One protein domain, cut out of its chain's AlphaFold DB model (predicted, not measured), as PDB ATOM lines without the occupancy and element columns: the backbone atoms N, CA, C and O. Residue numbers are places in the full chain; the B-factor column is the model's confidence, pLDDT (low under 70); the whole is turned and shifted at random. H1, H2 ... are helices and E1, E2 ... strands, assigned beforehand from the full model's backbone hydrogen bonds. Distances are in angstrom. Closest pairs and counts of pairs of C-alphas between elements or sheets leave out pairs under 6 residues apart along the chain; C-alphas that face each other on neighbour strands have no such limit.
ATOM      1  N   GLU A 310      59.406  -3.424  84.619       95.25
ATOM      2  CA  GLU A 310      59.461  -3.796  83.196       95.25
ATOM      3  C   GLU A 310      58.990  -5.238  82.951       95.25
ATOM      4  O   GLU A 310      58.248  -5.511  81.999       95.25
ATOM      5  N   GLN A 311      59.378  -6.169  83.829       95.62
ATOM      6  CA  GLN A 311      58.894  -7.547  83.782       95.62
ATOM      7  C   GLN A 311      57.394  -7.618  84.073       95.62
ATOM      8  O   GLN A 311      56.699  -8.368  83.396       95.62
ATOM      9  N   ILE A 312      56.868  -6.824  85.013       95.44
ATOM     10  CA  ILE A 312      55.426  -6.750  85.292       95.44
ATOM     11  C   ILE A 312      54.654  -6.232  84.071       95.44
ATOM     12  O   ILE A 312      53.642  -6.826  83.700       95.44
ATOM     13  N   VAL A 313      55.137  -5.177  83.406       94.50
ATOM     14  CA  VAL A 313      54.522  -4.655  82.173       94.50
ATOM     15  C   VAL A 313      54.522  -5.719  81.072       94.50
ATOM     16  O   VAL A 313      53.478  -5.985  80.473       94.50
ATOM     17  N   THR A 314      55.662  -6.380  80.850       95.75
ATOM     18  CA  THR A 314      55.782  -7.475  79.871       95.75
ATOM     19  C   THR A 314      54.824  -8.617  80.213       95.75
ATOM     20  O   THR A 314      54.119  -9.128  79.344       95.75
ATOM     21  N   LEU A 315      54.762  -8.995  81.490       95.56
ATOM     22  CA  LEU A 315      53.927 -10.076  81.985       95.56
ATOM     23  C   LEU A 315      52.445  -9.813  81.698       95.56
ATOM     24  O   LEU A 315      51.771 -10.697  81.173       95.56
ATOM     25  N   PHE A 316      51.942  -8.611  81.994       93.25
ATOM     26  CA  PHE A 316      50.557  -8.245  81.685       93.25
ATOM     27  C   PHE A 316      50.286  -8.200  80.178       93.25
ATOM     28  O   PHE A 316      49.267  -8.737  79.749       93.25
ATOM     29  N   GLY A 317      51.202  -7.658  79.368       92.12
ATOM     30  CA  GLY A 317      51.043  -7.630  77.908       92.12
ATOM     31  C   GLY A 317      50.955  -9.030  77.287       92.12
ATOM     32  O   GLY A 317      50.083  -9.309  76.456       92.12
ATOM     33  N   VAL A 318      51.804  -9.957  77.744       94.06
ATOM     34  CA  VAL A 318      51.723 -11.364  77.333       94.06
ATOM     35  C   VAL A 318      50.426 -11.994  77.842       94.06
ATOM     36  O   VAL A 318      49.715 -12.613  77.055       94.06
ATOM     37  N   LEU A 319      50.058 -11.802  79.115       92.88
ATOM     38  CA  LEU A 319      48.812 -12.340  79.681       92.88
ATOM     39  C   LEU A 319      47.562 -11.893  78.929       92.88
ATOM     40  O   LEU A 319      46.679 -12.721  78.707       92.88
ATOM     41  N   ASP A 320      47.486 -10.626  78.532       89.06
ATOM     42  CA  ASP A 320      46.369 -10.095  77.752       89.06
ATOM     43  C   ASP A 320      46.280 -10.794  76.390       89.06
ATOM     44  O   ASP A 320      45.207 -11.262  75.999       89.06
ATOM     45  N   THR A 321      47.422 -10.999  75.728       90.06
ATOM     46  CA  THR A 321      47.494 -11.775  74.481       90.06
ATOM     47  C   THR A 321      46.999 -13.213  74.680       90.06
ATOM     48  O   THR A 321      46.142 -13.691  73.925       90.06
ATOM     49  N   LEU A 322      47.488 -13.908  75.717       92.12
ATOM     50  CA  LEU A 322      47.082 -15.287  76.021       92.12
ATOM     51  C   LEU A 322      45.587 -15.372  76.342       92.12
ATOM     52  O   LEU A 322      44.903 -16.296  75.899       92.12
ATOM     53  N   LEU A 323      45.069 -14.421  77.116       89.44
ATOM     54  CA  LEU A 323      43.686 -14.402  77.566       89.44
ATOM     55  C   LEU A 323      42.719 -14.177  76.400       89.44
ATOM     56  O   LEU A 323      41.759 -14.939  76.257       89.44
ATOM     57  N   THR A 324      42.984 -13.185  75.551       87.06
ATOM     58  CA  THR A 324      42.182 -12.904  74.354       87.06
ATOM     59  C   THR A 324      42.093 -14.138  73.458       87.06
ATOM     60  O   THR A 324      41.001 -14.548  73.052       87.06
ATOM     61  N   ARG A 325      43.221 -14.820  73.238       89.44
ATOM     62  CA  ARG A 325      43.281 -16.068  72.462       89.44
ATOM     63  C   ARG A 325      42.554 -17.224  73.139       89.44
ATOM     64  O   ARG A 325      41.825 -17.958  72.474       89.44
ATOM     65  N   ALA A 326      42.703 -17.389  74.453       90.44
ATOM     66  CA  ALA A 326      42.020 -18.439  75.203       90.44
ATOM     67  C   ALA A 326      40.491 -18.274  75.163       90.44
ATOM     68  O   ALA A 326      39.772 -19.266  75.006       90.44
ATOM     69  N   VAL A 327      39.989 -17.038  75.260       87.06
ATOM     70  CA  VAL A 327      38.557 -16.724  75.125       87.06
ATOM     71  C   VAL A 327      38.068 -16.988  73.706       87.06
ATOM     72  O   VAL A 327      37.046 -17.658  73.546       87.06
ATOM     73  N   ALA A 328      38.802 -16.537  72.688       85.31
ATOM     74  CA  ALA A 328      38.456 -16.785  71.289       85.31
ATOM     75  C   ALA A 328      38.382 -18.292  70.985       85.31
ATOM     76  O   ALA A 328      37.385 -18.772  70.440       85.31
ATOM     77  N   LEU A 329      39.370 -19.069  71.448       87.75
ATOM     78  CA  LEU A 329      39.359 -20.529  71.339       87.75
ATOM     79  C   LEU A 329      38.162 -21.159  72.044       87.75
ATOM     80  O   LEU A 329      37.545 -22.077  71.507       87.75
ATOM     81  N   PHE A 330      37.847 -20.716  73.259       88.38
ATOM     82  CA  PHE A 330      36.702 -21.236  73.998       88.38
ATOM     83  C   PHE A 330      35.384 -20.966  73.261       88.38
ATOM     84  O   PHE A 330      34.554 -21.868  73.145       88.38
ATOM     85  N   GLU A 331      35.190 -19.754  72.742       84.69
ATOM     86  CA  GLU A 331      33.992 -19.378  71.992       84.69
ATOM     87  C   GLU A 331      33.870 -20.150  70.673       84.69
ATOM     88  O   GLU A 331      32.791 -20.665  70.366       84.69
ATOM     89  N   LYS A 332      34.971 -20.324  69.930       84.31
ATOM     90  CA  LYS A 332      35.002 -21.150  68.713       84.31
ATOM     91  C   LYS A 332      34.645 -22.602  69.016       84.31
ATOM     92  O   LYS A 332      33.733 -23.140  68.395       84.31
ATOM     93  N   GLU A 333      35.272 -23.217  70.018       87.38
ATOM     94  CA  GLU A 333      34.956 -24.594  70.425       87.38
ATOM     95  C   GLU A 333      33.499 -24.735  70.884       87.38
ATOM     96  O   GLU A 333      32.825 -25.709  70.550       87.38
ATOM     97  N   ARG A 334      32.958 -23.734  71.590       85.25
ATOM     98  CA  ARG A 334      31.543 -23.716  71.979       85.25
ATOM     99  C   ARG A 334      30.615 -23.697  70.762       85.25
ATOM    100  O   ARG A 334      29.618 -24.417  70.771       85.25
ATOM    101  N   LYS A 335      30.930 -22.901  69.731       83.69
ATOM    102  CA  LYS A 335      30.171 -22.856  68.469       83.69
ATOM    103  C   LYS A 335      30.257 -24.188  67.714       83.69
ATOM    104  O   LYS A 335      29.221 -24.699  67.307       83.69
ATOM    105  N   LEU A 336      31.449 -24.781  67.603       83.19
ATOM    106  CA  LEU A 336      31.667 -26.061  66.909       83.19
ATOM    107  C   LEU A 336      30.936 -27.233  67.579       83.19
ATOM    108  O   LEU A 336      30.355 -28.088  66.912       83.19
ATOM    109  N   VAL A 337      30.928 -27.269  68.914       80.88
ATOM    110  CA  VAL A 337      30.158 -28.272  69.665       80.88
ATOM    111  C   VAL A 337      28.653 -28.082  69.447       80.88
ATOM    112  O   VAL A 337      27.932 -29.073  69.349       80.88
ATOM    113  N   ALA A 338      28.171 -26.838  69.328       80.38
ATOM    114  CA  ALA A 338      26.766 -26.550  69.038       80.38
ATOM    115  C   ALA A 338      26.361 -26.901  67.592       80.38
ATOM    116  O   ALA A 338      25.234 -27.336  67.376       80.38
ATOM    117  N   SER A 339      27.271 -26.763  66.619       76.25
ATOM    118  CA  SER A 339      27.049 -27.135  65.212       76.25
ATOM    119  C   SER A 339      27.266 -28.626  64.918       76.25
ATOM    120  O   SER A 339      27.075 -29.057  63.784       76.25
ATOM    121  N   ASN A 340      27.627 -29.436  65.925       68.62
ATOM    122  CA  ASN A 340      27.872 -30.882  65.810       68.62
ATOM    123  C   ASN A 340      29.001 -31.254  64.812       68.62
ATOM    124  O   ASN A 340      29.058 -32.386  64.330       68.62
ATOM    125  N   GLN A 341      29.929 -30.331  64.527       65.19
ATOM    126  CA  GLN A 341      31.096 -30.563  63.665       65.19
ATOM    127  C   GLN A 341      32.184 -31.326  64.436       65.19
ATOM    128  O   GLN A 341      32.964 -30.751  65.196       65.19
ATOM    129  N   ARG A 342      32.220 -32.656  64.288       56.97
ATOM    130  CA  ARG A 342      32.999 -33.547  65.172       56.97
ATOM    131  C   ARG A 342      34.476 -33.735  64.807       56.97
ATOM    132  O   ARG A 342      35.199 -34.293  65.621       56.97
ATOM    133  N   GLN A 343      34.956 -33.300  63.638       55.34
ATOM    134  CA  GLN A 343      36.241 -33.822  63.133       55.34
ATOM    135  C   GLN A 343      37.256 -32.797  62.617       55.34
ATOM    136  O   GLN A 343      38.447 -33.101  62.648       55.34
ATOM    137  N   GLU A 344      36.860 -31.586  62.224       56.75
ATOM    138  CA  GLU A 344      37.839 -30.644  61.671       56.75
ATOM    139  C   GLU A 344      38.702 -29.996  62.769       56.75
ATOM    140  O   GLU A 344      38.181 -29.541  63.802       56.75
ATOM    141  N   PRO A 345      40.038 -29.982  62.612       59.97
ATOM    142  CA  PRO A 345      40.895 -29.183  63.470       59.97
ATOM    143  C   PRO A 345      40.545 -27.705  63.297       59.97
ATOM    144  O   PRO A 345      40.231 -27.261  62.201       59.97
ATOM    145  N   VAL A 346      40.598 -26.942  64.389       60.78
ATOM    146  CA  VAL A 346      40.441 -25.489  64.296       60.78
ATOM    147  C   VAL A 346      41.629 -24.950  63.507       60.78
ATOM    148  O   VAL A 346      42.770 -25.158  63.929       60.78
ATOM    149  N   ASP A 347      41.365 -24.290  62.379       64.56
ATOM    150  CA  ASP A 347      42.370 -23.452  61.742       64.56
ATOM    151  C   ASP A 347      42.510 -22.172  62.565       64.56
ATOM    152  O   ASP A 347      41.551 -21.448  62.848       64.56
ATOM    153  N   PHE A 348      43.724 -21.936  63.032       65.25
ATOM    154  CA  PHE A 348      44.041 -20.788  63.856       65.25
ATOM    155  C   PHE A 348      44.117 -19.495  63.034       65.25
ATOM    156  O   PHE A 348      43.942 -18.418  63.604       65.25
ATOM    157  N   GLN A 349      44.315 -19.583  61.711       60.22
ATOM    158  CA  GLN A 349      44.265 -18.430  60.809       60.22
ATOM    159  C   GLN A 349      42.833 -17.900  60.654       60.22
ATOM    160  O   GLN A 349      42.633 -16.686  60.704       60.22
ATOM    161  N   ASP A 350      41.832 -18.785  60.610       59.09
ATOM    162  CA  ASP A 350      40.413 -18.403  60.581       59.09
ATOM    163  C   ASP A 350      39.997 -17.630  61.839       59.09
ATOM    164  O   ASP A 350      39.213 -16.691  61.774       59.09
ATOM    165  N   LEU A 351      40.548 -17.987  63.002       62.22
ATOM    166  CA  LEU A 351      40.288 -17.295  64.271       62.22
ATOM    167  C   LEU A 351      40.836 -15.866  64.297       62.22
ATOM    168  O   LEU A 351      40.218 -14.984  64.888       62.22
ATOM    169  N   VAL A 352      41.997 -15.646  63.679       60.34
ATOM    170  CA  VAL A 352      42.574 -14.306  63.525       60.34
ATOM    171  C   VAL A 352      41.760 -13.499  62.508       60.34
ATOM    172  O   VAL A 352      41.518 -12.316  62.733       60.34
ATOM    173  N   ALA A 353      41.273 -14.141  61.441       58.00
ATOM    174  CA  ALA A 353      40.440 -13.516  60.411       58.00
ATOM    175  C   ALA A 353      39.006 -13.185  60.879       58.00
ATOM    176  O   ALA A 353      38.447 -12.175  60.460       58.00
ATOM    177  N   GLU A 354      38.416 -13.992  61.772       58.75
ATOM    178  CA  GLU A 354      37.089 -13.765  62.377       58.75
ATOM    179  C   GLU A 354      37.058 -12.584  63.370       58.75
ATOM    180  O   GLU A 354      35.977 -12.182  63.807       58.75
ATOM    181  N   GLY A 355      38.224 -12.020  63.703       55.94
ATOM    182  CA  GLY A 355      38.386 -10.947  64.677       55.94
ATOM    183  C   GLY A 355      38.500 -11.491  66.099       55.94
ATOM    184  O   GLY A 355      37.562 -12.063  66.658       55.94
ATOM    185  N   LEU A 356      39.668 -11.292  66.713       61.59
ATOM    186  CA  LEU A 356      39.830 -11.525  68.145       61.59
ATOM    187  C   LEU A 356      38.993 -10.492  68.925       61.59
ATOM    188  O   LEU A 356      38.826  -9.371  68.444       61.59
ATOM    189  N   PRO A 357      38.460 -10.837  70.113       61.94
ATOM    190  CA  PRO A 357      37.845  -9.842  70.986       61.94
ATOM    191  C   PRO A 357      38.800  -8.655  71.172       61.94
ATOM    192  O   PRO A 357      39.982  -8.892  71.420       61.94
ATOM    193  N   ASP A 358      38.298  -7.418  71.059       54.75
ATOM    194  CA  ASP A 358      39.097  -6.208  71.314       54.75
ATOM    195  C   ASP A 358      39.888  -6.344  72.626       54.75
ATOM    196  O   ASP A 358      39.404  -6.955  73.583       54.75
ATOM    197  N   GLU A 359      41.061  -5.709  72.718       46.47
ATOM    198  CA  GLU A 359      41.890  -5.684  73.941       46.47
ATOM    199  C   GLU A 359      41.098  -5.199  75.179       46.47
ATOM    200  O   GLU A 359      41.340  -5.626  76.310       46.47
ATOM    201  N   ASN A 360      40.059  -4.387  74.951       46.31
ATOM    202  CA  ASN A 360      39.127  -3.875  75.962       46.31
ATOM    203  C   ASN A 360      37.933  -4.810  76.271       46.31
ATOM    204  O   ASN A 360      37.118  -4.513  77.144       46.31
ATOM    205  N   GLY A 361      37.792  -5.932  75.563       51.72
ATOM    206  CA  GLY A 361      36.604  -6.793  75.567       51.72
ATOM    207  C   GLY A 361      36.457  -7.703  76.790       51.72
ATOM    208  O   GLY A 361      35.366  -8.225  77.039       51.72
ATOM    209  N   ILE A 362      37.516  -7.891  77.584       64.50
ATOM    210  CA  ILE A 362      37.472  -8.705  78.803       64.50
ATOM    211  C   ILE A 362      37.812  -7.820  80.004       64.50
ATOM    212  O   ILE A 362      38.965  -7.454  80.232       64.50
ATOM    213  N   ALA A 363      36.790  -7.502  80.802       64.94
ATOM    214  CA  ALA A 363      36.907  -6.719  82.031       64.94
ATOM    215  C   ALA A 363      37.590  -7.528  83.152       64.94
ATOM    216  O   ALA A 363      36.965  -7.872  84.157       64.94
ATOM    217  N   VAL A 364      38.848  -7.921  82.962       72.88
ATOM    218  CA  VAL A 364      39.661  -8.562  83.998       72.88
ATOM    219  C   VAL A 364      40.285  -7.495  84.881       72.88
ATOM    220  O   VAL A 364      40.792  -6.480  84.406       72.88
ATOM    221  N   ASP A 365      40.261  -7.747  86.184       77.88
ATOM    222  CA  ASP A 365      40.989  -6.940  87.146       77.88
ATOM    223  C   ASP A 365      42.507  -7.096  86.953       77.88
ATOM    224  O   ASP A 365      43.068  -8.150  87.253       77.88
ATOM    225  N   ARG A 366      43.150  -6.029  86.467       81.38
ATOM    226  CA  ARG A 366      44.602  -5.931  86.243       81.38
ATOM    227  C   ARG A 366      45.345  -5.237  87.383       81.38
ATOM    228  O   ARG A 366      46.557  -5.099  87.322       81.38
ATOM    229  N   SER A 367      44.645  -4.829  88.443       82.81
ATOM    230  CA  SER A 367      45.300  -4.229  89.614       82.81
ATOM    231  C   SER A 367      46.194  -5.220  90.365       82.81
ATOM    232  O   SER A 367      47.019  -4.819  91.177       82.81
ATOM    233  N   ARG A 368      46.012  -6.525  90.128       90.94
ATOM    234  CA  ARG A 368      46.684  -7.616  90.837       90.94
ATOM    235  C   ARG A 368      47.050  -8.736  89.877       90.94
ATOM    236  O   ARG A 368      46.402  -8.923  88.850       90.94
ATOM    237  N   ILE A 369      48.039  -9.533  90.266       92.69
ATOM    238  CA  ILE A 369      48.610 -10.564  89.404       92.69
ATOM    239  C   ILE A 369      47.718 -11.798  89.262       92.69
ATOM    240  O   ILE A 369      47.630 -12.404  88.201       92.69
ATOM    241  N   LEU A 370      47.018 -12.179  90.331       92.81
ATOM    242  CA  LEU A 370      46.306 -13.454  90.382       92.81
ATOM    243  C   LEU A 370      45.025 -13.515  89.519       92.81
ATOM    244  O   LEU A 370      44.795 -14.560  88.901       92.81
ATOM    245  N   PRO A 371      44.166 -12.471  89.450       91.44
ATOM    246  CA  PRO A 371      42.915 -12.550  88.695       91.44
ATOM    247  C   PRO A 371      43.084 -12.912  87.207       91.44
ATOM    248  O   PRO A 371      42.396 -13.847  86.783       91.44
ATOM    249  N   PRO A 372      43.999 -12.297  86.426       91.88
ATOM    250  CA  PRO A 372      44.204 -12.677  85.027       91.88
ATOM    251  C   PRO A 372      44.653 -14.125  84.841       91.88
ATOM    252  O   PRO A 372      44.095 -14.822  83.995       91.88
ATOM    253  N   PHE A 373      45.575 -14.627  85.671       95.00
ATOM    254  CA  PHE A 373      46.001 -16.030  85.616       95.00
ATOM    255  C   PHE A 373      44.854 -17.003  85.906       95.00
ATOM    256  O   PHE A 373      44.715 -18.016  85.216       95.00
ATOM    257  N   ILE A 374      44.001 -16.704  86.895       92.12
ATOM    258  CA  ILE A 374      42.826 -17.538  87.187       92.12
ATOM    259  C   ILE A 374      41.881 -17.566  85.984       92.12
ATOM    260  O   ILE A 374      41.395 -18.634  85.600       92.12
ATOM    261  N   THR A 375      41.603 -16.403  85.398       90.88
ATOM    262  CA  THR A 375      40.687 -16.290  84.262       90.88
ATOM    263  C   THR A 375      41.247 -17.011  83.037       90.88
ATOM    264  O   THR A 375      40.529 -17.817  82.441       90.88
ATOM    265  N   LEU A 376      42.535 -16.829  82.732       93.06
ATOM    266  CA  LEU A 376      43.258 -17.556  81.684       93.06
ATOM    267  C   LEU A 376      43.144 -19.074  81.877       93.06
ATOM    268  O   LEU A 376      42.663 -19.773  80.986       93.06
ATOM    269  N   CYS A 377      43.505 -19.582  83.059       92.62
ATOM    270  CA  CYS A 377      43.436 -21.010  83.369       92.62
ATOM    271  C   CYS A 377      42.013 -21.566  83.197       92.62
ATOM    272  O   CYS A 377      41.825 -22.639  82.623       92.62
ATOM    273  N   SER A 378      40.991 -20.812  83.618       90.44
ATOM    274  CA  SER A 378      39.597 -21.225  83.443       90.44
ATOM    275  C   SER A 378      39.216 -21.392  81.968       90.44
ATOM    276  O   SER A 378      38.635 -22.415  81.594       90.44
ATOM    277  N   TYR A 379      39.567 -20.432  81.105       91.12
ATOM    278  CA  TYR A 379      39.279 -20.531  79.670       91.12
ATOM    279  C   TYR A 379      40.098 -21.617  78.975       91.12
ATOM    280  O   TYR A 379      39.544 -22.350  78.154       91.12
ATOM    281  N   MET A 380      41.370 -21.788  79.347       90.69
ATOM    282  CA  MET A 380      42.208 -22.878  78.840       90.69
ATOM    283  C   MET A 380      41.583 -24.244  79.144       90.69
ATOM    284  O   MET A 380      41.402 -25.050  78.229       90.69
ATOM    285  N   LEU A 381      41.181 -24.485  80.399       87.69
ATOM    286  CA  LEU A 381      40.579 -25.750  80.826       87.69
ATOM    287  C   LEU A 381      39.210 -25.989  80.184       87.69
ATOM    288  O   LEU A 381      38.945 -27.083  79.689       87.69
ATOM    289  N   ARG A 382      38.333 -24.979  80.155       88.44
ATOM    290  CA  ARG A 382      36.989 -25.109  79.567       88.44
ATOM    291  C   ARG A 382      37.044 -25.299  78.055       88.44
ATOM    292  O   ARG A 382      36.318 -26.136  77.527       88.44
ATOM    293  N   GLY A 383      37.904 -24.549  77.368       90.00
ATOM    294  CA  GLY A 383      38.124 -24.699  75.934       90.00
ATOM    295  C   GLY A 383      38.749 -26.052  75.593       90.00
ATOM    296  O   GLY A 383      38.287 -26.712  74.668       90.00
ATOM    297  N   GLY A 384      39.738 -26.505  76.374       89.62
ATOM    298  CA  GLY A 384      40.349 -27.828  76.217       89.62
ATOM    299  C   GLY A 384      39.341 -28.959  76.414       89.62
ATOM    300  O   GLY A 384      39.252 -29.852  75.580       89.62
ATOM    301  N   ALA A 385      38.501 -28.875  77.448       88.81
ATOM    302  CA  ALA A 385      37.435 -29.844  77.698       88.81
ATOM    303  C   ALA A 385      36.447 -29.969  76.523       88.81
ATOM    304  O   ALA A 385      36.043 -31.078  76.178       88.81
ATOM    305  N   LEU A 386      36.056 -28.844  75.907       90.12
ATOM    306  CA  LEU A 386      35.190 -28.846  74.724       90.12
ATOM    307  C   LEU A 386      35.900 -29.446  73.506       90.12
ATOM    308  O   LEU A 386      35.314 -30.284  72.822       90.12
ATOM    309  N   ALA A 387      37.161 -29.071  73.284       89.06
ATOM    310  CA  ALA A 387      37.970 -29.575  72.182       89.06
ATOM    311  C   ALA A 387      38.183 -31.093  72.278       89.06
ATOM    312  O   ALA A 387      37.956 -31.807  71.303       89.06
ATOM    313  N   HIS A 388      38.550 -31.602  73.461       89.62
ATOM    314  CA  HIS A 388      38.704 -33.038  73.701       89.62
ATOM    315  C   HIS A 388      37.387 -33.763  73.441       89.62
ATOM    316  O   HIS A 388      37.347 -34.674  72.620       89.62
ATOM    317  N   LYS A 389      36.281 -33.289  74.031       89.81
ATOM    318  CA  LYS A 389      34.959 -33.888  73.819       89.81
ATOM    319  C   LYS A 389      34.558 -33.926  72.350       89.81
ATOM    320  O   LYS A 389      33.982 -34.913  71.905       89.81
ATOM    321  N   ARG A 390      34.847 -32.875  71.588       88.69
ATOM    322  CA  ARG A 390      34.554 -32.823  70.153       88.69
ATOM    323  C   ARG A 390      35.400 -33.823  69.366       88.69
ATOM    324  O   ARG A 390      34.842 -34.552  68.557       88.69
ATOM    325  N   ARG A 391      36.711 -33.868  69.629       87.12
ATOM    326  CA  ARG A 391      37.690 -34.686  68.892       87.12
ATOM    327  C   ARG A 391      37.645 -36.174  69.241       87.12
ATOM    328  O   ARG A 391      37.997 -36.982  68.391       87.12
ATOM    329  N   THR A 392      37.253 -36.535  70.464       90.44
ATOM    330  CA  THR A 392      37.320 -37.924  70.962       90.44
ATOM    331  C   THR A 392      35.991 -38.466  71.479       90.44
ATOM    332  O   THR A 392      35.877 -39.658  71.733       90.44
ATOM    333  N   GLY A 393      34.982 -37.613  71.681       89.19
ATOM    334  CA  GLY A 393      33.726 -37.984  72.339       89.19
ATOM    335  C   GLY A 393      33.818 -38.082  73.867       89.19
ATOM    336  O   GLY A 393      32.779 -38.121  74.527       89.19
ATOM    337  N   LEU A 394      35.025 -38.063  74.442       91.00
ATOM    338  CA  LEU A 394      35.238 -38.235  75.877       91.00
ATOM    339  C   LEU A 394      34.920 -36.962  76.664       91.00
ATOM    340  O   LEU A 394      35.239 -35.840  76.272       91.00
ATOM    341  N   SER A 395      34.340 -37.122  77.848       90.19
ATOM    342  CA  SER A 395      34.255 -36.049  78.831       90.19
ATOM    343  C   SER A 395      35.649 -35.584  79.270       90.19
ATOM    344  O   SER A 395      36.661 -36.266  79.091       90.19
ATOM    345  N   ASN A 396      35.709 -34.414  79.910       87.25
ATOM    346  CA  ASN A 396      36.965 -33.883  80.441       87.25
ATOM    347  C   ASN A 396      37.627 -34.838  81.446       87.25
ATOM    348  O   ASN A 396      38.846 -34.968  81.474       87.25
ATOM    349  N   PHE A 397      36.819 -35.500  82.277       88.00
ATOM    350  CA  PHE A 397      37.343 -36.408  83.290       88.00
ATOM    351  C   PHE A 397      37.820 -37.725  82.670       88.00
ATOM    352  O   PHE A 397      38.910 -38.172  82.996       88.00
ATOM    353  N   GLU A 398      37.084 -38.288  81.709       92.69
ATOM    354  CA  GLU A 398      37.531 -39.461  80.937       92.69
ATOM    355  C   GLU A 398      38.833 -39.186  80.183       92.69
ATOM    356  O   GLU A 398      39.755 -39.993  80.251       92.69
ATOM    357  N   SER A 399      38.933 -38.016  79.542       91.12
ATOM    358  CA  SER A 399      40.142 -37.567  78.839       91.12
ATOM    359  C   SER A 399      41.355 -37.488  79.771       91.12
ATOM    360  O   SER A 399      42.469 -37.814  79.369       91.12
ATOM    361  N   TRP A 400      41.153 -37.076  81.025       87.00
ATOM    362  CA  TRP A 400      42.227 -37.063  82.014       87.00
ATOM    363  C   TRP A 400      42.599 -38.471  82.484       87.00
ATOM    364  O   TRP A 400      43.780 -38.802  82.517       87.00
ATOM    365  N   VAL A 401      41.609 -39.316  82.790       89.94
ATOM    366  CA  VAL A 401      41.846 -40.695  83.242       89.94
ATOM    367  C   VAL A 401      42.612 -41.499  82.189       89.94
ATOM    368  O   VAL A 401      43.602 -42.142  82.535       89.94
ATOM    369  N   ILE A 402      42.220 -41.433  80.911       91.81
ATOM    370  CA  ILE A 402      42.937 -42.140  79.837       91.81
ATOM    371  C   ILE A 402      44.360 -41.598  79.651       91.81
ATOM    372  O   ILE A 402      45.291 -42.384  79.488       91.81
ATOM    373  N   ALA A 403      44.555 -40.276  79.740       86.19
ATOM    374  CA  ALA A 403      45.880 -39.669  79.649       86.19
ATOM    375  C   ALA A 403      46.794 -40.106  80.805       86.19
ATOM    376  O   ALA A 403      47.966 -40.380  80.572       86.19
ATOM    377  N   GLU A 404      46.265 -40.220  82.027       85.69
ATOM    378  CA  GLU A 404      47.023 -40.692  83.191       85.69
ATOM    379  C   GLU A 404      47.446 -42.157  83.042       85.69
ATOM    380  O   GLU A 404      48.606 -42.497  83.263       85.69
ATOM    381  N   ILE A 405      46.529 -43.017  82.587       88.62
ATOM    382  CA  ILE A 405      46.817 -44.433  82.316       88.62
ATOM    383  C   ILE A 405      47.897 -44.577  81.230       88.62
ATOM    384  O   ILE A 405      48.771 -45.433  81.346       88.62
ATOM    385  N   CYS A 406      47.880 -43.723  80.202       86.44
ATOM    386  CA  CYS A 406      48.879 -43.746  79.130       86.44
ATOM    387  C   CYS A 406      50.269 -43.250  79.556       86.44
ATOM    388  O   CYS A 406      51.237 -43.570  78.871       86.44
ATOM    389  N   ARG A 407      50.405 -42.486  80.652       80.62
ATOM    390  CA  ARG A 407      51.718 -41.973  81.090       80.62
ATOM    391  C   ARG A 407      52.634 -43.052  81.650       80.62
ATOM    392  O   ARG A 407      53.830 -42.987  81.410       80.62
ATOM    393  N   ASN A 408      52.089 -43.999  82.412       78.31
ATOM    394  CA  ASN A 408      52.857 -45.090  83.017       78.31
ATOM    395  C   ASN A 408      52.060 -46.408  82.988       78.31
ATOM    396  O   ASN A 408      51.573 -46.862  84.026       78.31
ATOM    397  N   PRO A 409      51.885 -47.025  81.805       86.50
ATOM    398  CA  PRO A 409      51.198 -48.300  81.686       86.50
ATOM    399  C   PRO A 409      52.140 -49.482  82.003       86.50
ATOM    400  O   PRO A 409      53.267 -49.508  81.509       86.50
ATOM    401  N   PRO A 410      51.689 -50.507  82.749       88.44
ATOM    402  CA  PRO A 410      50.400 -50.588  83.430       88.44
ATOM    403  C   PRO A 410      50.398 -49.837  84.776       88.44
ATOM    404  O   PRO A 410      51.296 -50.013  85.597       88.44
ATOM    405  N   ILE A 411      49.340 -49.067  85.054       87.69
ATOM    406  CA  ILE A 411      49.181 -48.331  86.319       87.69
ATOM    407  C   ILE A 411      48.300 -49.108  87.303       87.69
ATOM    408  O   ILE A 411      47.247 -49.633  86.932       87.69
ATOM    409  N   SER A 412      48.696 -49.186  88.576       88.81
ATOM    410  CA  SER A 412      47.858 -49.808  89.611       88.81
ATOM    411  C   SER A 412      46.718 -48.886  90.063       88.81
ATOM    412  O   SER A 412      46.837 -47.660  90.025       88.81
ATOM    413  N   TRP A 413      45.617 -49.458  90.566       87.25
ATOM    414  CA  TRP A 413      44.503 -48.675  91.124       87.25
ATOM    415  C   TRP A 413      44.926 -47.628  92.182       87.25
ATOM    416  O   TRP A 413      44.516 -46.472  92.045       87.25
ATOM    417  N   PRO A 414      45.751 -47.956  93.204       84.50
ATOM    418  CA  PRO A 414      46.186 -46.961  94.187       84.50
ATOM    419  C   PRO A 414      46.977 -45.804  93.567       84.50
ATOM    420  O   PRO A 414      46.744 -44.652  93.923       84.50
ATOM    421  N   GLN A 415      47.867 -46.098  92.612       82.50
ATOM    422  CA  GLN A 415      48.651 -45.076  91.912       82.50
ATOM    423  C   GLN A 415      47.760 -44.175  91.054       82.50
ATOM    424  O   GLN A 415      47.919 -42.958  91.082       82.50
ATOM    425  N   LEU A 416      46.786 -44.753  90.346       84.00
ATOM    426  CA  LEU A 416      45.852 -43.987  89.527       84.00
ATOM    427  C   LEU A 416      44.979 -43.061  90.384       84.00
ATOM    428  O   LEU A 416      44.834 -41.887  90.068       84.00
ATOM    429  N   VAL A 417      44.428 -43.549  91.498       83.75
ATOM    430  CA  VAL A 417      43.639 -42.712  92.421       83.75
ATOM    431  C   VAL A 417      44.476 -41.572  92.997       83.75
ATOM    432  O   VAL A 417      43.981 -40.446  93.079       83.75
ATOM    433  N   LEU A 418      45.729 -41.850  93.369       77.06
ATOM    434  CA  LEU A 418      46.651 -40.838  93.878       77.06
ATOM    435  C   LEU A 418      46.908 -39.748  92.828       77.06
ATOM    436  O   LEU A 418      46.811 -38.567  93.146       77.06
ATOM    437  N   ALA A 419      47.160 -40.139  91.578       71.81
ATOM    438  CA  ALA A 419      47.399 -39.209  90.478       71.81
ATOM    439  C   ALA A 419      46.158 -38.373  90.118       71.81
ATOM    440  O   ALA A 419      46.272 -37.204  89.750       71.81
ATOM    441  N   LEU A 420      44.958 -38.944  90.264       76.38
ATOM    442  CA  LEU A 420      43.708 -38.273  89.922       76.38
ATOM    443  C   LEU A 420      43.213 -37.282  90.983       76.38
ATOM    444  O   LEU A 420      42.227 -36.618  90.701       76.38
ATOM    445  N   TYR A 421      43.799 -37.171  92.186       67.25
ATOM    446  CA  TYR A 421      43.380 -36.212  93.240       67.25
ATOM    447  C   TYR A 421      41.841 -36.019  93.368       67.25
ATOM    448  O   TYR A 421      41.330 -34.906  93.541       67.25
ATOM    449  N   ARG A 422      41.064 -37.100  93.211       69.56
ATOM    450  CA  ARG A 422      39.592 -37.093  93.116       69.56
ATOM    451  C   ARG A 422      38.992 -38.246  93.907       69.56
ATOM    452  O   ARG A 422      39.675 -39.187  94.298       69.56
ATOM    453  N   ASP A 423      37.681 -38.158  94.115       74.31
ATOM    454  CA  ASP A 423      36.913 -39.173  94.822       74.31
ATOM    455  C   ASP A 423      37.002 -40.559  94.148       74.31
ATOM    456  O   ASP A 423      36.830 -40.701  92.929       74.31
ATOM    457  N   GLN A 424      37.221 -41.597  94.964       79.12
ATOM    458  CA  GLN A 424      37.415 -42.977  94.500       79.12
ATOM    459  C   GLN A 424      36.199 -43.530  93.745       79.12
ATOM    460  O   GLN A 424      36.352 -44.357  92.844       79.12
ATOM    461  N   SER A 425      34.980 -43.088  94.081       82.94
ATOM    462  CA  SER A 425      33.762 -43.563  93.422       82.94
ATOM    463  C   SER A 425      33.619 -43.000  92.007       82.94
ATOM    464  O   SER A 425      33.150 -43.702  91.106       82.94
ATOM    465  N   GLN A 426      34.034 -41.748  91.787       83.06
ATOM    466  CA  GLN A 426      34.013 -41.115  90.470       83.06
ATOM    467  C   GLN A 426      35.110 -41.692  89.572       83.06
ATOM    468  O   GLN A 426      34.824 -42.070  88.433       83.06
ATOM    469  N   ALA A 427      36.333 -41.819  90.101       85.19
ATOM    470  CA  ALA A 427      37.442 -42.457  89.396       85.19
ATOM    471  C   ALA A 427      37.069 -43.886  88.972       85.19
ATOM    472  O   ALA A 427      37.241 -44.252  87.814       85.19
ATOM    473  N   GLY A 428      36.449 -44.660  89.871       87.25
ATOM    474  CA  GLY A 428      36.129 -46.063  89.607       87.25
ATOM    475  C   GLY A 428      35.061 -46.234  88.533       87.25
ATOM    476  O   GLY A 428      35.190 -47.095  87.670       87.25
ATOM    477  N   ARG A 429      34.019 -45.389  88.548       89.12
ATOM    478  CA  ARG A 429      32.994 -45.378  87.487       89.12
ATOM    479  C   ARG A 429      33.591 -45.047  86.122       89.12
ATOM    480  O   ARG A 429      33.236 -45.679  85.139       89.12
ATOM    481  N   THR A 430      34.505 -44.088  86.090       91.88
ATOM    482  CA  THR A 430      35.116 -43.613  84.845       91.88
ATOM    483  C   THR A 430      36.048 -44.657  84.248       91.88
ATOM    484  O   THR A 430      35.950 -44.956  83.066       91.88
ATOM    485  N   VAL A 431      36.905 -45.271  85.068       90.94
ATOM    486  CA  VAL A 431      37.793 -46.350  84.614       90.94
ATOM    487  C   VAL A 431      36.989 -47.544  84.104       90.94
ATOM    488  O   VAL A 431      37.305 -48.062  83.041       90.94
ATOM    489  N   ASN A 432      35.920 -47.945  84.801       90.81
ATOM    490  CA  ASN A 432      35.051 -49.019  84.319       90.81
ATOM    491  C   ASN A 432      34.422 -48.678  82.964       90.81
ATOM    492  O   ASN A 432      34.436 -49.518  82.073       90.81
ATOM    493  N   HIS A 433      33.941 -47.445  82.786       93.31
ATOM    494  CA  HIS A 433      33.378 -47.017  81.510       93.31
ATOM    495  C   HIS A 433      34.412 -47.043  80.374       93.31
ATOM    496  O   HIS A 433      34.098 -47.474  79.271       93.31
ATOM    497  N   LEU A 434      35.661 -46.643  80.646       94.19
ATOM    498  CA  LEU A 434      36.759 -46.718  79.674       94.19
ATOM    499  C   LEU A 434      37.169 -48.160  79.333       94.19
ATOM    500  O   LEU A 434      37.644 -48.420  78.229       94.19
ATOM    501  N   VAL A 435      36.995 -49.097  80.270       93.62
ATOM    502  CA  VAL A 435      37.182 -50.532  80.015       93.62
ATOM    503  C   VAL A 435      36.042 -51.076  79.154       93.62
ATOM    504  O   VAL A 435      36.292 -51.749  78.159       93.62
ATOM    505  N   GLU A 436      34.794 -50.746  79.491       93.38
ATOM    506  CA  GLU A 436      33.602 -51.138  78.727       93.38
ATOM    507  C   GLU A 436      33.611 -50.579  77.298       93.38
ATOM    508  O   GLU A 436      33.156 -51.250  76.375       93.38
ATOM    509  N   SER A 437      34.162 -49.378  77.096       93.69
ATOM    510  CA  SER A 437      34.308 -48.763  75.773       93.69
ATOM    511  C   SER A 437      35.515 -49.267  74.975       93.69
ATOM    512  O   SER A 437      35.717 -48.828  73.844       93.69
ATOM    513  N   GLY A 438      36.316 -50.183  75.531       94.88
ATOM    514  CA  GLY A 438      37.469 -50.772  74.848       94.88
ATOM    515  C   GLY A 438      38.671 -49.835  74.707       94.88
ATOM    516  O   GLY A 438      39.528 -50.071  73.858       94.88
ATOM    517  N   LEU A 439      38.763 -48.773  75.513       95.75
ATOM    518  CA  LEU A 439      39.915 -47.858  75.535       95.75
ATOM    519  C   LEU A 439      40.974 -48.270  76.566       95.75
ATOM    520  O   LEU A 439      42.139 -47.892  76.457       95.75
ATOM    521  N   VAL A 440      40.581 -49.039  77.580       95.38
ATOM    522  CA  VAL A 440      41.455 -49.491  78.668       95.38
ATOM    523  C   VAL A 440      41.293 -50.990  78.867       95.38
ATOM    524  O   VAL A 440      40.184 -51.509  78.937       95.38
ATOM    525  N   GLU A 441      42.404 -51.688  79.035       93.62
ATOM    526  CA  GLU A 441      42.436 -53.073  79.477       93.62
ATOM    527  C   GLU A 441      42.723 -53.134  80.970       93.62
ATOM    528  O   GLU A 441      43.506 -52.352  81.520       93.62
ATOM    529  N   ARG A 442      42.095 -54.102  81.633       90.50
ATOM    530  CA  ARG A 442      42.292 -54.365  83.051       90.50
ATOM    531  C   ARG A 442      42.861 -55.761  83.244       90.50
ATOM    532  O   ARG A 442      42.244 -56.741  82.840       90.50
ATOM    533  N   THR A 443      43.977 -55.850  83.956       85.25
ATOM    534  CA  THR A 443      44.595 -57.116  84.366       85.25
ATOM    535  C   THR A 443      44.585 -57.264  85.893       85.25
ATOM    536  O   THR A 443      44.563 -56.282  86.643       85.25
ATOM    537  N   GLY A 444      44.550 -58.508  86.383       75.88
ATOM    538  CA  GLY A 444      44.494 -58.838  87.815       75.88
ATOM    539  C   GLY A 444      43.095 -59.179  88.352       75.88
ATOM    540  O   GLY A 444      42.114 -59.235  87.612       75.88
ATOM    541  N   LYS A 445      43.003 -59.462  89.663       65.44
ATOM    542  CA  LYS A 445      41.776 -59.979  90.306       65.44
ATOM    543  C   LYS A 445      40.572 -59.036  90.116       65.44
ATOM    544  O   LYS A 445      40.730 -57.825  90.266       65.44
ATOM    545  N   PRO A 446      39.349 -59.539  89.861       55.53
ATOM    546  CA  PRO A 446      38.141 -58.714  89.786       55.53
ATOM    547  C   PRO A 446      37.863 -57.951  91.103       55.53
ATOM    548  O   PRO A 446      37.887 -58.546  92.175       55.53
ATOM    549  N   GLY A 447      37.613 -56.636  91.041       59.03
ATOM    550  CA  GLY A 447      37.324 -55.774  92.195       59.03
ATOM    551  C   GLY A 447      37.829 -54.328  92.040       59.03
ATOM    552  O   GLY A 447      38.957 -54.094  91.624       59.03
ATOM    553  N   ARG A 448      37.017 -53.339  92.452       56.00
ATOM    554  CA  ARG A 448      37.284 -51.881  92.343       56.00
ATOM    555  C   ARG A 448      38.643 -51.400  92.875       56.00
ATOM    556  O   ARG A 448      39.047 -50.302  92.531       56.00
ATOM    557  N   ARG A 449      39.290 -52.170  93.759       59.34
ATOM    558  CA  ARG A 449      40.509 -51.774  94.492       59.34
ATOM    559  C   ARG A 449      41.772 -52.536  94.090       59.34
ATOM    560  O   ARG A 449      42.847 -52.219  94.582       59.34
ATOM    561  N   HIS A 450      41.640 -53.531  93.218       65.06
ATOM    562  CA  HIS A 450      42.732 -54.409  92.817       65.06
ATOM    563  C   HIS A 450      42.696 -54.519  91.298       65.06
ATOM    564  O   HIS A 450      41.681 -54.900  90.723       65.06
ATOM    565  N   GLY A 451      43.761 -54.109  90.628       76.94
ATOM    566  CA  GLY A 451      43.804 -54.113  89.175       76.94
ATOM    567  C   GLY A 451      44.906 -53.216  88.653       76.94
ATOM    568  O   GLY A 451      45.227 -52.191  89.264       76.94
ATOM    569  N   PHE A 452      45.458 -53.641  87.530       89.19
ATOM    570  CA  PHE A 452      46.390 -52.885  86.721       89.19
ATOM    571  C   PHE A 452      45.676 -52.480  85.439       89.19
ATOM    572  O   PHE A 452      44.946 -53.283  84.856       89.19
ATOM    573  N   PHE A 453      45.853 -51.229  85.034       91.75
ATOM    574  CA  PHE A 453      45.183 -50.647  83.880       91.75
ATOM    575  C   PHE A 453      46.221 -50.254  82.839       91.75
ATOM    576  O   PHE A 453      47.206 -49.590  83.161       91.75
ATOM    577  N   ALA A 454      45.994 -50.663  81.601       93.00
ATOM    578  CA  ALA A 454      46.816 -50.299  80.455       93.00
ATOM    579  C   ALA A 454      45.904 -49.813  79.320       93.00
ATOM    580  O   ALA A 454      44.762 -50.263  79.235       93.00
ATOM    581  N   PRO A 455      46.347 -48.887  78.460       94.94
ATOM    582  CA  PRO A 455      45.544 -48.479  77.317       94.94
ATOM    583  C   PRO A 455      45.511 -49.591  76.261       94.94
ATOM    584  O   PRO A 455      46.529 -50.248  76.020       94.94
ATOM    585  N   THR A 456      44.370 -49.755  75.590       96.88
ATOM    586  CA  THR A 456      44.316 -50.490  74.316       96.88
ATOM    587  C   THR A 456      45.026 -49.690  73.221       96.88
ATOM    588  O   THR A 456      45.417 -48.536  73.422       96.88
ATOM    589  N   GLU A 457      45.167 -50.268  72.027       94.19
ATOM    590  CA  GLU A 457      45.677 -49.526  70.869       94.19
ATOM    591  C   GLU A 457      44.801 -48.308  70.527       94.19
ATOM    592  O   GLU A 457      45.311 -47.213  70.292       94.19
ATOM    593  N   GLU A 458      43.476 -48.460  70.599       94.19
ATOM    594  CA  GLU A 458      42.554 -47.335  70.419       94.19
ATOM    595  C   GLU A 458      42.657 -46.332  71.582       94.19
ATOM    596  O   GLU A 458      42.653 -45.122  71.359       94.19
ATOM    597  N   GLY A 459      42.852 -46.801  72.821       93.44
ATOM    598  CA  GLY A 459      43.132 -45.944  73.976       93.44
ATOM    599  C   GLY A 459      44.372 -45.065  73.797       93.44
ATOM    600  O   GLY A 459      44.326 -43.869  74.096       93.44
ATOM    601  N   ARG A 460      45.460 -45.632  73.252       92.81
ATOM    602  CA  ARG A 460      46.678 -44.885  72.893       92.81
ATOM    603  C   ARG A 460      46.389 -43.840  71.822       92.81
ATOM    604  O   ARG A 460      46.700 -42.671  72.031       92.81
ATOM    605  N   ARG A 461      45.703 -44.218  70.739       92.94
ATOM    606  CA  ARG A 461      45.306 -43.289  69.667       92.94
ATOM    607  C   ARG A 461      44.480 -42.112  70.192       92.94
ATOM    608  O   ARG A 461      44.750 -40.963  69.847       92.94
ATOM    609  N   ILE A 462      43.494 -42.370  71.050       92.25
ATOM    610  CA  ILE A 462      42.675 -41.321  71.672       92.25
ATOM    611  C   ILE A 462      43.523 -40.419  72.578       92.25
ATOM    612  O   ILE A 462      43.371 -39.195  72.541       92.25
ATOM    613  N   SER A 463      44.440 -40.990  73.364       89.25
ATOM    614  CA  SER A 463      45.375 -40.210  74.181       89.25
ATOM    615  C   SER A 463      46.301 -39.332  73.333       89.25
ATOM    616  O   SER A 463      46.550 -38.178  73.689       89.25
ATOM    617  N   ASP A 464      46.745 -39.828  72.180       87.69
ATOM    618  CA  ASP A 464      47.558 -39.076  71.226       87.69
ATOM    619  C   ASP A 464      46.782 -37.898  70.631       87.69
ATOM    620  O   ASP A 464      47.311 -36.788  70.587       87.69
ATOM    621  N   ILE A 465      45.503 -38.085  70.283       88.12
ATOM    622  CA  ILE A 465      44.619 -36.996  69.830       88.12
ATOM    623  C   ILE A 465      44.455 -35.929  70.920       88.12
ATOM    624  O   ILE A 465      44.482 -34.733  70.615       88.12
ATOM    625  N   ILE A 466      44.290 -36.328  72.187       87.44
ATOM    626  CA  ILE A 466      44.196 -35.393  73.324       87.44
ATOM    627  C   ILE A 466      45.497 -34.595  73.458       87.44
ATOM    628  O   ILE A 466      45.456 -33.370  73.577       87.44
ATOM    629  N   ARG A 467      46.649 -35.272  73.402       83.81
ATOM    630  CA  ARG A 467      47.971 -34.649  73.531       83.81
ATOM    631  C   ARG A 467      48.274 -33.694  72.376       83.81
ATOM    632  O   ARG A 467      48.703 -32.573  72.636       83.81
ATOM    633  N   ASP A 468      48.002 -34.099  71.138       83.94
ATOM    634  CA  ASP A 468      48.125 -33.251  69.943       83.94
ATOM    635  C   ASP A 468      47.215 -32.019  70.039       83.94
ATOM    636  O   ASP A 468      47.652 -30.885  69.853       83.94
ATOM    637  N   THR A 469      45.952 -32.222  70.427       86.19
ATOM    638  CA  THR A 469      44.992 -31.125  70.602       86.19
ATOM    639  C   THR A 469      45.470 -30.132  71.662       86.19
ATOM    640  O   THR A 469      45.389 -28.924  71.444       86.19
ATOM    641  N   ALA A 470      45.992 -30.611  72.794       83.38
ATOM    642  CA  ALA A 470      46.555 -29.752  73.831       83.38
ATOM    643  C   ALA A 470      47.803 -28.995  73.340       83.38
ATOM    644  O   ALA A 470      47.896 -27.786  73.556       83.38
ATOM    645  N   ALA A 471      48.716 -29.671  72.636       81.31
ATOM    646  CA  ALA A 471      49.940 -29.077  72.101       81.31
ATOM    647  C   ALA A 471      49.640 -27.953  71.099       81.31
ATOM    648  O   ALA A 471      50.093 -26.828  71.298       81.31
ATOM    649  N   ARG A 472      48.791 -28.215  70.098       83.44
ATOM    650  CA  ARG A 472      48.389 -27.220  69.088       83.44
ATOM    651  C   ARG A 472      47.690 -26.010  69.700       83.44
ATOM    652  O   ARG A 472      47.914 -24.876  69.291       83.44
ATOM    653  N   ARG A 473      46.843 -26.233  70.710       87.75
ATOM    654  CA  ARG A 473      46.189 -25.139  71.445       87.75
ATOM    655  C   ARG A 473      47.201 -24.303  72.226       87.75
ATOM    656  O   ARG A 473      47.070 -23.087  72.236       87.75
ATOM    657  N   SER A 474      48.187 -24.934  72.863       84.94
ATOM    658  CA  SER A 474      49.264 -24.231  73.568       84.94
ATOM    659  C   SER A 474      50.128 -23.414  72.608       84.94
ATOM    660  O   SER A 474      50.419 -22.259  72.891       84.94
ATOM    661  N   GLU A 475      50.485 -23.976  71.453       83.81
ATOM    662  CA  GLU A 475      51.235 -23.284  70.400       83.81
ATOM    663  C   GLU A 475      50.511 -22.018  69.926       83.81
ATOM    664  O   GLU A 475      51.095 -20.934  69.925       83.81
ATOM    665  N   PHE A 476      49.210 -22.119  69.636       86.06
ATOM    666  CA  PHE A 476      48.397 -20.961  69.262       86.06
ATOM    667  C   PHE A 476      48.386 -19.860  70.328       86.06
ATOM    668  O   PHE A 476      48.440 -18.677  69.996       86.06
ATOM    669  N   LEU A 477      48.321 -20.225  71.615       88.44
ATOM    670  CA  LEU A 477      48.298 -19.234  72.692       88.44
ATOM    671  C   LEU A 477      49.535 -18.332  72.648       88.44
ATOM    672  O   LEU A 477      49.381 -17.124  72.801       88.44
ATOM    673  N   PHE A 478      50.720 -18.875  72.360       90.19
ATOM    674  CA  PHE A 478      51.984 -18.128  72.358       90.19
ATOM    675  C   PHE A 478      52.431 -17.614  70.980       90.19
ATOM    676  O   PHE A 478      53.375 -16.830  70.893       90.19
ATOM    677  N   GLN A 479      51.754 -18.007  69.899       86.88
ATOM    678  CA  GLN A 479      52.140 -17.686  68.524       86.88
ATOM    679  C   GLN A 479      52.356 -16.177  68.289       86.88
ATOM    680  O   GLN A 479      51.541 -15.354  68.688       86.88
ATOM    681  N   GLY A 480      53.432 -15.773  67.616       84.00
ATOM    682  CA  GLY A 480      53.652 -14.363  67.253       84.00
ATOM    683  C   GLY A 480      54.035 -13.427  68.408       84.00
ATOM    684  O   GLY A 480      54.183 -12.231  68.176       84.00
ATOM    685  N   ILE A 481      54.228 -13.942  69.627       89.00
ATOM    686  CA  ILE A 481      54.835 -13.172  70.718       89.00
ATOM    687  C   ILE A 481      56.366 -13.199  70.536       89.00
ATOM    688  O   ILE A 481      56.928 -14.283  70.358       89.00
ATOM    689  N   PRO A 482      57.064 -12.046  70.569       89.88
ATOM    690  CA  PRO A 482      58.514 -12.000  70.400       89.88
ATOM    691  C   PRO A 482      59.261 -12.850  71.446       89.88
ATOM    692  O   PRO A 482      58.945 -12.745  72.636       89.88
ATOM    693  N   PRO A 483      60.300 -13.623  71.066       87.44
ATOM    694  CA  PRO A 483      61.039 -14.473  72.004       87.44
ATOM    695  C   PRO A 483      61.567 -13.760  73.264       87.44
ATOM    696  O   PRO A 483      61.377 -14.310  74.344       87.44
ATOM    697  N   PRO A 484      62.117 -12.527  73.199       88.38
ATOM    698  CA  PRO A 484      62.558 -11.818  74.406       88.38
ATOM    699  C   PRO A 484      61.419 -11.508  75.389       88.38
ATOM    700  O   PRO A 484      61.622 -11.520  76.601       88.38
ATOM    701  N   GLN A 485      60.209 -11.250  74.877       92.88
ATOM    702  CA  GLN A 485      59.030 -11.030  75.720       92.88
ATOM    703  C   GLN A 485      58.562 -12.338  76.363       92.88
ATOM    704  O   GLN A 485      58.183 -12.331  77.530       92.88
ATOM    705  N   LEU A 486      58.622 -13.456  75.630       92.06
ATOM    706  CA  LEU A 486      58.314 -14.784  76.171       92.06
ATOM    707  C   LEU A 486      59.299 -15.193  77.266       92.06
ATOM    708  O   LEU A 486      58.867 -15.681  78.305       92.06
ATOM    709  N   ASP A 487      60.595 -14.968  77.055       88.88
ATOM    710  CA  ASP A 487      61.627 -15.288  78.043       88.88
ATOM    711  C   ASP A 487      61.413 -14.458  79.323       88.88
ATOM    712  O   ASP A 487      61.307 -15.022  80.411       88.88
ATOM    713  N   SER A 488      61.198 -13.144  79.185       94.00
ATOM    714  CA  SER A 488      60.874 -12.247  80.307       94.00
ATOM    715  C   SER A 488      59.581 -12.648  81.040       94.00
ATOM    716  O   SER A 488      59.553 -12.698  82.271       94.00
ATOM    717  N   PHE A 489      58.523 -13.010  80.303       95.88
ATOM    718  CA  PHE A 489      57.271 -13.523  80.869       95.88
ATOM    719  C   PHE A 489      57.483 -14.818  81.664       95.88
ATOM    720  O   PHE A 489      56.981 -14.936  82.783       95.88
ATOM    721  N   MET A 490      58.220 -15.785  81.108       94.00
ATOM    722  CA  MET A 490      58.451 -17.074  81.762       94.00
ATOM    723  C   MET A 490      59.333 -16.927  83.004       94.00
ATOM    724  O   MET A 490      59.070 -17.574  84.014       94.00
ATOM    725  N   ASP A 491      60.327 -16.041  82.976       92.94
ATOM    726  CA  ASP A 491      61.180 -15.774  84.134       92.94
ATOM    727  C   ASP A 491      60.398 -15.089  85.265       92.94
ATOM    728  O   ASP A 491      60.507 -15.488  86.429       92.94
ATOM    729  N   ALA A 492      59.536 -14.121  84.930       96.50
ATOM    730  CA  ALA A 492      58.607 -13.521  85.885       96.50
ATOM    731  C   ALA A 492      57.638 -14.570  86.458       96.50
ATOM    732  O   ALA A 492      57.415 -14.619  87.668       96.50
ATOM    733  N   PHE A 493      57.095 -15.452  85.615       96.75
ATOM    734  CA  PHE A 493      56.204 -16.532  86.036       96.75
ATOM    735  C   PHE A 493      56.887 -17.548  86.971       96.75
ATOM    736  O   PHE A 493      56.272 -18.008  87.938       96.75
ATOM    737  N   ASP A 494      58.162 -17.862  86.745       92.44
ATOM    738  CA  ASP A 494      58.936 -18.738  87.629       92.44
ATOM    739  C   ASP A 494      59.170 -18.088  89.003       92.44
ATOM    740  O   ASP A 494      59.082 -18.764  90.032       92.44
ATOM    741  N   ILE A 495      59.407 -16.769  89.048       95.00
ATOM    742  CA  ILE A 495      59.477 -16.010  90.307       95.00
ATOM    743  C   ILE A 495      58.126 -16.057  91.037       95.00
ATOM    744  O   ILE A 495      58.091 -16.412  92.215       95.00
ATOM    745  N   LEU A 496      57.013 -15.787  90.341       97.56
ATOM    746  CA  LEU A 496      55.660 -15.872  90.913       97.56
ATOM    747  C   LEU A 496      55.371 -17.256  91.504       97.56
ATOM    748  O   LEU A 496      54.803 -17.359  92.591       97.56
TER     749      LEU A 496
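Overview. This is residues 310 to 496 of the 516 residues of the protein "DNA-binding MarR family transcriptional regulator" of Sphingobium sp. B12D2A (UniProt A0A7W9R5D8). A small head, made of the short helices H4, H5 and H6 beside a hairpin of two strands, E1 and E2, sits at one end of a body of long helices. In that body H1 and H3 lie side by side, and H7 starts in the head, crosses the last part of H3 and runs back to H1, while H8 crosses the first part of H1 at the end far from the head. The printed part has 187 residues, with eight named helices and two named strands in the order H1 H2 H3 H4 H5 H6 E1 E2 H7 H8; the sheet is E1 - E2, antiparallel, and the class is mostly helix. The whole is only just compact, close to loose, with a radius of gyration of the C-alphas of 19.2 A, and it spans 59 by 40 by 27 A.

Arrangement. E1, residues 440 to 443, and E2, residues 452 to 455, are antiparallel neighbours and form a hairpin, their directions 150 degrees apart. N 441 and O 454 are within hydrogen-bond range at 2.8 A, and N 452 and O 443 at 2.9 A. Residues 411 to 412 form a short antiparallel pairing with residues 452 to 453 of E2. H4, residues 396 to 407, comes closest to E2 at the C-alphas of Cys 406 and Pro 455, 6.1 A apart. H6, residues 424 to 436, comes closest to E1 at the C-alphas of Leu 434 and Val 440, 5.5 A apart. H4 with residues 397 to 402 alone touches H6 about perpendicular, at 76 degrees, the closest C-alphas being those of Glu 398 and Thr 430, 6.2 A apart. H5, residues 413 to 419, only just touches H4, with 3 pairs of C-alphas within 8 A, the closest those of Glu 404 and Leu 416 at 7.2 A. H7, residues 457 to 478, touches H4 with its residues 459 to 466 alone; the closest C-alphas are those of Ala 403 and Ser 463, 5.5 A apart. H3, residues 370 to 392, touches H7 at a steep tilt of 38 degrees, opposite ways, with the C-alphas of His 388 and Ile 466 closest at 6.0 A. H1, residues 310 to 338, touches H3 at a shallow tilt of 31 degrees, the same way, with the C-alphas of Phe 330 and Gly 383 closest at 4.2 A. H8, residues 483 to 496, touches residues 311 to 318 of H1 alone, about perpendicular at 84 degrees; the C-alphas of Leu 315 and Phe 489 are closest, 4.9 A apart. H2, residues 348 to 353, only just touches H1, with 3 pairs of C-alphas within 8 A, the closest those of Ala 328 and Leu 351 at 7.3 A. H1 and H4 are apart. In each of the eight helices every O i to N i+4 pair is within hydrogen-bond range.

Along the chain. H1 begins at C-alpha 310, (59.461, -3.796, 83.196), and is 42.3 A long. H3 measures 32.5 A and H7 32.1 A; H7 begins at C-alpha 457, (45.677, -49.526, 70.869). H8, 19.7 A long, ends at C-alpha 496, (55.660, -15.872, 90.913). H6 is 18.2 A and H4 16.8 A long.

Size, cuts and confidence. The C-alphas farthest apart are those of Glu 310 and Lys 445, at 59.3 A. The printed part has no cut. The link from H2 to H3, residues 354 to 369, is long. The mean pLDDT of the printed part is 83.7; residues 340 to 363, 421 to 422 and 445 to 450 are under 70.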